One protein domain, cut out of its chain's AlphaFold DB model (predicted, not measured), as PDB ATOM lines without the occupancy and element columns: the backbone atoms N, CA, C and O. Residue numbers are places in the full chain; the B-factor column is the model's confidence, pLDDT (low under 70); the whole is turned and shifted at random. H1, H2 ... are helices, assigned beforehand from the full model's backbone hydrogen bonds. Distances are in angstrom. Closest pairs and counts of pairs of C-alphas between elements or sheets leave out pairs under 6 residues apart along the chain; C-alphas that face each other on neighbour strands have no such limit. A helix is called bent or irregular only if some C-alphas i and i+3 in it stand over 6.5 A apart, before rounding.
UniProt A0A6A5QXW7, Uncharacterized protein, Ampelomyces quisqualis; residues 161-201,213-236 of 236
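What this domain is: This is residues 161 to 201 and 213 to 236 of the 236 residues of an uncharacterized protein of Ampelomyces quisqualis (UniProt A0A6A5QXW7). One long straight helix, H1, makes the long axis of a loose rod, and a shorter helix, H2, crosses over its middle on one side, steeply tilted to it. Before H1, the chain runs out beside the helix's first part and turns back into it, with residues 166 to 172 sticking out at that end; after H1, residues 194 to 201 turn away from its line at the other end. The printed part has 65 residues with two named helices, H1 then H2, and no named strand; the class is all helix. The whole is loose, with a radius of gyration of the C-alphas of 13.5 A and spans of 41 by 18 by 18 A.

Where its parts are: H1, residues 173 to 193, runs 30.9 A from C-alpha 173 at (299.835, 251.262, 243.929) to C-alpha 193 at (320.312, 253.050, 220.866). It is neither bent nor irregular, but only just: C-alphas 173 and 176 are 6.2 A apart. H2, residues 223 to 234, is 15.9 A long and ends with C-alpha 234 at (320.964, 262.887, 238.248).

How they stand to each other: H1 touches H2 with residues 181 to 184 alone. Their closest C-alphas are those of Leu 181 and Ala 228, 6.9 A apart. The lines stand at a steep tilt of 67 degrees, and the helices run the same way. In H2 every O i to N i+4 pair is within hydrogen-bond range; in H1, 16 of 17 are.

The domain as a whole: The two C-alphas farthest apart, those of Asp 170 and Gly 200, are 43.5 A apart. Residues 202 to 212 are not printed, and C-alphas 201 and 213 are 24.8 A apart across this cut, which lies in the link from H1 to H2. The mean pLDDT of the printed part is 72.4, with residues 162 to 176 and 213 to 223 under 70. Ile 236 is the chain's last residue.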
ATOM      1  N   PHE A 161     305.798 261.099 235.599       73.94
ATOM      2  CA  PHE A 161     305.636 261.357 237.019       73.94
ATOM      3  C   PHE A 161     304.931 260.202 237.699       73.94
ATOM      4  O   PHE A 161     304.210 259.428 237.068       73.94
ATOM      5  N   VAL A 162     305.153 260.088 239.000       69.94
ATOM      6  CA  VAL A 162     304.389 259.169 239.835       69.94
ATOM      7  C   VAL A 162     303.129 259.893 240.285       69.94
ATOM      8  O   VAL A 162     303.201 260.931 240.943       69.94
ATOM      9  N   LYS A 163     301.962 259.356 239.931       63.06
ATOM     10  CA  LYS A 163     300.707 259.781 240.549       63.06
ATOM     11  C   LYS A 163     300.580 259.095 241.899       63.06
ATOM     12  O   LYS A 163     300.507 257.873 241.946       63.06
ATOM     13  N   LYS A 164     300.486 259.880 242.970       54.25
ATOM     14  CA  LYS A 164     299.895 259.402 244.217       54.25
ATOM     15  C   LYS A 164     298.399 259.250 243.950       54.25
ATOM     16  O   LYS A 164     297.676 260.238 243.877       54.25
ATOM     17  N   THR A 165     297.951 258.042 243.638       53.28
ATOM     18  CA  THR A 165     296.518 257.764 243.567       53.28
ATOM     19  C   THR A 165     296.013 257.705 245.004       53.28
ATOM     20  O   THR A 165     296.214 256.707 245.684       53.28
ATOM     21  N   ASP A 166     295.389 258.786 245.480       43.69
ATOM     22  CA  ASP A 166     294.652 258.781 246.759       43.69
ATOM     23  C   ASP A 166     293.432 257.832 246.708       43.69
ATOM     24  O   ASP A 166     292.837 257.503 247.731       43.69
ATOM     25  N   GLU A 167     293.082 257.344 245.518       43.78
ATOM     26  CA  GLU A 167     292.138 256.255 245.315       43.78
ATOM     27  C   GLU A 167     292.906 254.932 245.253       43.78
ATOM     28  O   GLU A 167     293.548 254.607 244.253       43.78
ATOM     29  N   VAL A 168     292.830 254.156 246.336       43.06
ATOM     30  CA  VAL A 168     293.114 252.720 246.302       43.06
ATOM     31  C   VAL A 168     292.042 252.081 245.420       43.06
ATOM     32  O   VAL A 168     290.996 251.656 245.903       43.06
ATOM     33  N   TYR A 169     292.277 252.044 244.113       40.94
ATOM     34  CA  TYR A 169     291.627 251.057 243.263       40.94
ATOM     35  C   TYR A 169     292.352 249.730 243.517       40.94
ATOM     36  O   TYR A 169     293.505 249.561 243.134       40.94
ATOM     37  N   ASP A 170     291.711 248.846 244.284       40.25
ATOM     38  CA  ASP A 170     291.989 247.400 244.345       40.25
ATOM     39  C   ASP A 170     293.457 246.943 244.545       40.25
ATOM     40  O   ASP A 170     293.846 245.857 244.125       40.25
ATOM     41  N   GLY A 171     294.290 247.721 245.246       47.25
ATOM     42  CA  GLY A 171     295.679 247.329 245.540       47.25
ATOM     43  C   GLY A 171     296.699 247.637 244.431       47.25
ATOM     44  O   GLY A 171     297.796 247.082 244.440       47.25
ATOM     45  N   GLU A 172     296.384 248.545 243.501       47.75
ATOM     46  CA  GLU A 172     297.208 248.880 242.325       47.75
ATOM     47  C   GLU A 172     298.226 250.031 242.517       47.75
ATOM     48  O   GLU A 172     298.628 250.681 241.549       47.75
ATOM     49  N   THR A 173     298.728 250.294 243.730       51.69
ATOM     50  CA  THR A 173     299.835 251.262 243.929       51.69
ATOM     51  C   THR A 173     301.072 250.911 243.084       51.69
ATOM     52  O   THR A 173     301.805 251.801 242.652       51.69
ATOM     53  N   ASN A 174     301.258 249.624 242.767       53.81
ATOM     54  CA  ASN A 174     302.345 249.123 241.925       53.81
ATOM     55  C   ASN A 174     302.252 249.575 240.452       53.81
ATOM     56  O   ASN A 174     303.286 249.781 239.821       53.81
ATOM     57  N   PHE A 175     301.054 249.820 239.903       53.78
ATOM     58  CA  PHE A 175     300.884 250.105 238.469       53.78
ATOM     59  C   PHE A 175     301.479 251.459 238.055       53.78
ATOM     60  O   PHE A 175     302.126 251.587 237.013       53.78
ATOM     61  N   GLY A 176     301.314 252.488 238.894       65.38
ATOM     62  CA  GLY A 176     301.909 253.806 238.650       65.38
ATOM     63  C   GLY A 176     303.441 253.786 238.684       65.38
ATOM     64  O   GLY A 176     304.089 254.535 237.949       65.38
ATOM     65  N   MET A 177     304.019 252.904 239.505       70.44
ATOM     66  CA  MET A 177     305.467 252.745 239.660       70.44
ATOM     67  C   MET A 177     306.084 251.920 238.532       70.44
ATOM     68  O   MET A 177     307.070 252.356 237.941       70.44
ATOM     69  N   GLU A 178     305.476 250.789 238.167       72.38
ATOM     70  CA  GLU A 178     305.899 249.987 237.014       72.38
ATOM     71  C   GLU A 178     305.882 250.818 235.731       72.38
ATOM     72  O   GLU A 178     306.846 250.805 234.968       72.38
ATOM     73  N   MET A 179     304.839 251.633 235.537       75.81
ATOM     74  CA  MET A 179     304.760 252.566 234.414       75.81
ATOM     75  C   MET A 179     305.883 253.615 234.458       75.81
ATOM     76  O   MET A 179     306.470 253.933 233.423       75.81
ATOM     77  N   ASN A 180     306.215 254.157 235.636       78.88
ATOM     78  CA  ASN A 180     307.304 255.126 235.789       78.88
ATOM     79  C   ASN A 180     308.667 254.510 235.430       78.88
ATOM     80  O   ASN A 180     309.418 255.098 234.645       78.88
ATOM     81  N   LEU A 181     308.956 253.317 235.953       82.62
ATOM     82  CA  LEU A 181     310.181 252.578 235.657       82.62
ATOM     83  C   LEU A 181     310.249 252.191 234.181       82.62
ATOM     84  O   LEU A 181     311.278 252.382 233.533       82.62
ATOM     85  N   GLU A 182     309.141 251.716 233.615       83.81
ATOM     86  CA  GLU A 182     309.058 251.367 232.204       83.81
ATOM     87  C   GLU A 182     309.353 252.581 231.311       83.81
ATOM     88  O   GLU A 182     310.103 252.469 230.336       83.81
ATOM     89  N   ILE A 183     308.815 253.758 231.644       83.38
ATOM     90  CA  ILE A 183     309.126 255.008 230.940       83.38
ATOM     91  C   ILE A 183     310.625 255.315 231.030       83.38
ATOM     92  O   ILE A 183     311.244 255.566 229.990       83.38
ATOM     93  N   GLY A 184     311.216 255.245 232.224       87.56
ATOM     94  CA  GLY A 184     312.644 255.489 232.431       87.56
ATOM     95  C   GLY A 184     313.529 254.537 231.623       87.56
ATOM     96  O   GLY A 184     314.350 254.982 230.818       87.56
ATOM     97  N   TYR A 185     313.288 253.226 231.699       88.88
ATOM     98  CA  TYR A 185     314.026 252.240 230.904       88.88
ATOM     99  C   TYR A 185     313.836 252.430 229.398       88.88
ATOM    100  O   TYR A 185     314.782 252.266 228.621       88.88
ATOM    101  N   ARG A 186     312.633 252.811 228.948       85.50
ATOM    102  CA  ARG A 186     312.386 253.141 227.537       85.50
ATOM    103  C   ARG A 186     313.203 254.358 227.101       85.50
ATOM    104  O   ARG A 186     313.723 254.345 225.983       85.50
ATOM    105  N   ILE A 187     313.335 255.387 227.938       85.25
ATOM    106  CA  ILE A 187     314.161 256.571 227.658       85.25
ATOM    107  C   ILE A 187     315.640 256.182 227.607       85.25
ATOM    108  O   ILE A 187     316.287 256.454 226.596       85.25
ATOM    109  N   ALA A 188     316.146 255.476 228.622       88.56
ATOM    110  CA  ALA A 188     317.533 255.016 228.688       88.56
ATOM    111  C   ALA A 188     317.910 254.168 227.466       88.56
ATOM    112  O   ALA A 188     318.878 254.467 226.771       88.56
ATOM    113  N   ARG A 189     317.071 253.188 227.106       87.81
ATOM    114  CA  ARG A 189     317.266 252.367 225.902       87.81
ATOM    115  C   ARG A 189     317.267 253.204 224.627       87.81
ATOM    116  O   ARG A 189     318.045 252.934 223.720       87.81
ATOM    117  N   THR A 190     316.398 254.211 224.547       83.69
ATOM    118  CA  THR A 190     316.342 255.113 223.391       83.69
ATOM    119  C   THR A 190     317.651 255.899 223.272       83.69
ATOM    120  O   THR A 190     318.261 255.895 222.208       83.69
ATOM    121  N   ILE A 191     318.121 256.511 224.360       86.06
ATOM    122  CA  ILE A 191     319.387 257.261 224.409       86.06
ATOM    123  C   ILE A 191     320.568 256.363 224.012       86.06
ATOM    124  O   ILE A 191     321.344 256.731 223.127       86.06
ATOM    125  N   ALA A 192     320.655 255.165 224.596       87.31
ATOM    126  CA  ALA A 192     321.700 254.194 224.292       87.31
ATOM    127  C   ALA A 192     321.660 253.738 222.824       87.31
ATOM    128  O   ALA A 192     322.695 253.699 222.163       87.31
ATOM    129  N   SER A 193     320.469 253.477 222.268       85.50
ATOM    130  CA  SER A 193     320.312 253.050 220.866       85.50
ATOM    131  C   SER A 193     320.800 254.079 219.842       85.50
ATOM    132  O   SER A 193     321.103 253.719 218.707       85.50
ATOM    133  N   PHE A 194     320.902 255.348 220.246       81.12
ATOM    134  CA  PHE A 194     321.429 256.433 219.419       81.12
ATOM    135  C   PHE A 194     322.886 256.790 219.736       81.12
ATOM    136  O   PHE A 194     323.397 257.764 219.192       81.12
ATOM    137  N   GLY A 195     323.561 256.035 220.611       83.56
ATOM    138  CA  GLY A 195     324.940 256.322 221.015       83.56
ATOM    139  C   GLY A 195     325.086 257.631 221.797       83.56
ATOM    140  O   GLY A 195     326.159 258.226 221.805       83.56
ATOM    141  N   LEU A 196     324.003 258.103 222.426       82.31
ATOM    142  CA  LEU A 196     323.977 259.342 223.214       82.31
ATOM    143  C   LEU A 196     324.224 259.103 224.712       82.31
ATOM    144  O   LEU A 196     324.223 260.058 225.492       82.31
ATOM    145  N   ASP A 197     324.416 257.844 225.107       83.69
ATOM    146  CA  ASP A 197     324.796 257.437 226.460       83.69
ATOM    147  C   ASP A 197     326.317 257.555 226.631       83.69
ATOM    148  O   ASP A 197     327.059 256.574 226.639       83.69
ATOM    149  N   VAL A 198     326.794 258.800 226.635       83.19
ATOM    150  CA  VAL A 198     328.215 259.129 226.776       83.19
ATOM    151  C   VAL A 198     328.477 259.759 228.147       83.19
ATOM    152  O   VAL A 198     327.740 260.669 228.551       83.19
ATOM    153  N   PRO A 199     329.529 259.330 228.871       81.75
ATOM    154  CA  PRO A 199     329.900 259.941 230.141       81.75
ATOM    155  C   PRO A 199     330.172 261.442 229.996       81.75
ATOM    156  O   PRO A 199     330.790 261.883 229.028       81.75
ATOM    157  N   GLY A 200     329.739 262.230 230.982       80.75
ATOM    158  CA  GLY A 200     330.043 263.665 231.044       80.75
ATOM    159  C   GLY A 200     329.249 264.544 230.074       80.75
ATOM    160  O   GLY A 200     329.612 265.705 229.879       80.75
ATOM    161  N   ARG A 201     328.165 264.032 229.473       87.50
ATOM    162  CA  ARG A 201     327.208 264.884 228.757       87.50
ATOM    163  C   ARG A 201     326.681 265.986 229.673       87.50
ATOM    164  O   ARG A 201     326.422 265.764 230.849       87.50
ATOM    165  N   TYR A 213     308.665 261.546 245.305       63.50
ATOM    166  CA  TYR A 213     309.508 260.362 245.502       63.50
ATOM    167  C   TYR A 213     309.568 259.885 246.951       63.50
ATOM    168  O   TYR A 213     309.921 258.734 247.212       63.50
ATOM    169  N   THR A 214     309.196 260.738 247.905       62.25
ATOM    170  CA  THR A 214     309.088 260.332 249.306       62.25
ATOM    171  C   THR A 214     307.941 259.352 249.522       62.25
ATOM    172  O   THR A 214     308.084 258.447 250.334       62.25
ATOM    173  N   ALA A 215     306.865 259.454 248.736       60.38
ATOM    174  CA  ALA A 215     305.734 258.530 248.801       60.38
ATOM    175  C   ALA A 215     306.007 257.131 248.209       60.38
ATOM    176  O   ALA A 215     305.252 256.207 248.488       60.38
ATOM    177  N   ILE A 216     307.056 256.959 247.393       60.28
ATOM    178  CA  ILE A 216     307.357 255.686 246.701       60.28
ATOM    179  C   ILE A 216     308.615 254.975 247.185       60.28
ATOM    180  O   ILE A 216     308.818 253.809 246.855       60.28
ATOM    181  N   LYS A 217     309.462 255.646 247.971       64.44
ATOM    182  CA  LYS A 217     310.698 255.054 248.495       64.44
ATOM    183  C   LYS A 217     310.432 253.789 249.322       64.44
ATOM    184  O   LYS A 217     311.240 252.871 249.282       64.44
ATOM    185  N   ASP A 218     309.294 253.740 250.009       65.25
ATOM    186  CA  ASP A 218     308.901 252.625 250.878       65.25
ATOM    187  C   ASP A 218     308.306 251.429 250.106       65.25
ATOM    188  O   ASP A 218     308.046 250.383 250.695       65.25
ATOM    189  N   HIS A 219     308.094 251.568 248.792       63.41
ATOM    190  CA  HIS A 219     307.473 250.554 247.931       63.41
ATOM    191  C   HIS A 219     308.421 249.966 246.874       63.41
ATOM    192  O   HIS A 219     308.021 249.082 246.120       63.41
ATOM    193  N   LEU A 220     309.664 250.445 246.798       64.00
ATOM    194  CA  LEU A 220     310.668 249.948 245.862       64.00
ATOM    195  C   LEU A 220     311.768 249.214 246.632       64.00
ATOM    196  O   LEU A 220     312.359 249.763 247.559       64.00
ATOM    197  N   GLU A 221     312.083 247.994 246.206       65.12
ATOM    198  CA  GLU A 221     313.185 247.199 246.747       65.12
ATOM    199  C   GLU A 221     314.238 246.922 245.660       65.12
ATOM    200  O   GLU A 221     313.929 246.833 244.469       65.12
ATOM    201  N   GLY A 222     315.499 246.778 246.074       69.00
ATOM    202  CA  GLY A 222     316.601 246.371 245.195       69.00
ATOM    203  C   GLY A 222     316.970 247.389 244.103       69.00
ATOM    204  O   GLY A 222     316.900 248.600 244.305       69.00
ATOM    205  N   GLU A 223     317.392 246.888 242.938       68.50
ATOM    206  CA  GLU A 223     317.965 247.681 241.832       68.50
ATOM    207  C   GLU A 223     316.991 248.723 241.247       68.50
ATOM    208  O   GLU A 223     317.408 249.797 240.812       68.50
ATOM    209  N   TYR A 224     315.682 248.461 241.296       75.94
ATOM    210  CA  TYR A 224     314.664 249.389 240.793       75.94
ATOM    211  C   TYR A 224     314.565 250.674 241.624       75.94
ATOM    212  O   TYR A 224     314.323 251.749 241.068       75.94
ATOM    213  N   LEU A 225     314.784 250.586 242.943       77.50
ATOM    214  CA  LEU A 225     314.848 251.761 243.814       77.50
ATOM    215  C   LEU A 225     316.069 252.617 243.466       77.50
ATOM    216  O   LEU A 225     315.964 253.840 243.376       77.50
ATOM    217  N   GLU A 226     317.222 251.984 243.256       81.19
ATOM    218  CA  GLU A 226     318.462 252.692 242.938       81.19
ATOM    219  C   GLU A 226     318.370 253.426 241.598       81.19
ATOM    220  O   GLU A 226     318.736 254.602 241.520       81.19
ATOM    221  N   ASP A 227     317.812 252.781 240.571       85.81
ATOM    222  CA  ASP A 227     317.591 253.398 239.263       85.81
ATOM    223  C   ASP A 227     316.625 254.584 239.344       85.81
ATOM    224  O   ASP A 227     316.946 255.679 238.875       85.81
ATOM    225  N   ALA A 228     315.478 254.405 240.001       79.94
ATOM    226  CA  ALA A 228     314.492 255.461 240.203       79.94
ATOM    227  C   ALA A 228     315.077 256.671 240.959       79.94
ATOM    228  O   ALA A 228     314.894 257.819 240.537       79.94
ATOM    229  N   LEU A 229     315.824 256.434 242.044       80.12
ATOM    230  CA  LEU A 229     316.494 257.489 242.815       80.12
ATOM    231  C   LEU A 229     317.581 258.191 241.997       80.12
ATOM    232  O   LEU A 229     317.699 259.421 242.038       80.12
ATOM    233  N   ARG A 230     318.367 257.423 241.235       86.50
ATOM    234  CA  ARG A 230     319.401 257.955 240.348       86.50
ATOM    235  C   ARG A 230     318.787 258.861 239.289       86.50
ATOM    236  O   ARG A 230     319.252 259.987 239.138       86.50
ATOM    237  N   TRP A 231     317.730 258.424 238.611       87.94
ATOM    238  CA  TRP A 231     317.057 259.229 237.589       87.94
ATOM    239  C   TRP A 231     316.424 260.495 238.164       87.94
ATOM    240  O   TRP A 231     316.424 261.530 237.505       87.94
ATOM    241  N   HIS A 232     315.954 260.468 239.411       80.81
ATOM    242  CA  HIS A 232     315.466 261.680 240.068       80.81
ATOM    243  C   HIS A 232     316.547 262.699 240.360       80.81
ATOM    244  O   HIS A 232     316.353 263.902 240.181       80.81
ATOM    245  N   LYS A 233     317.679 262.214 240.859       81.69
ATOM    246  CA  LYS A 233     318.744 263.080 241.347       81.69
ATOM    247  C   LYS A 233     319.647 263.572 240.224       81.69
ATOM    248  O   LYS A 233     320.099 264.712 240.257       81.69
ATOM    249  N   LEU A 234     319.945 262.692 239.277       85.00
ATOM    250  CA  LEU A 234     320.964 262.887 238.248       85.00
ATOM    251  C   LEU A 234     320.381 262.838 236.832       85.00
ATOM    252  O   LEU A 234     321.060 263.227 235.888       85.00
ATOM    253  N   GLY A 235     319.132 262.393 236.679       87.38
ATOM    254  CA  GLY A 235     318.552 262.089 235.377       87.38
ATOM    255  C   GLY A 235     319.089 260.796 234.774       87.38
ATOM    256  O   GLY A 235     319.978 260.139 235.317       87.38
ATOM    257  N   ILE A 236     318.498 260.430 233.640       88.12
ATOM    258  CA  ILE A 236     319.086 259.492 232.684       88.12
ATOM    259  C   ILE A 236     320.107 260.280 231.900       88.12
ATOM    260  O   ILE A 236     319.706 261.180 231.116       88.12
TER     261      ILE A 236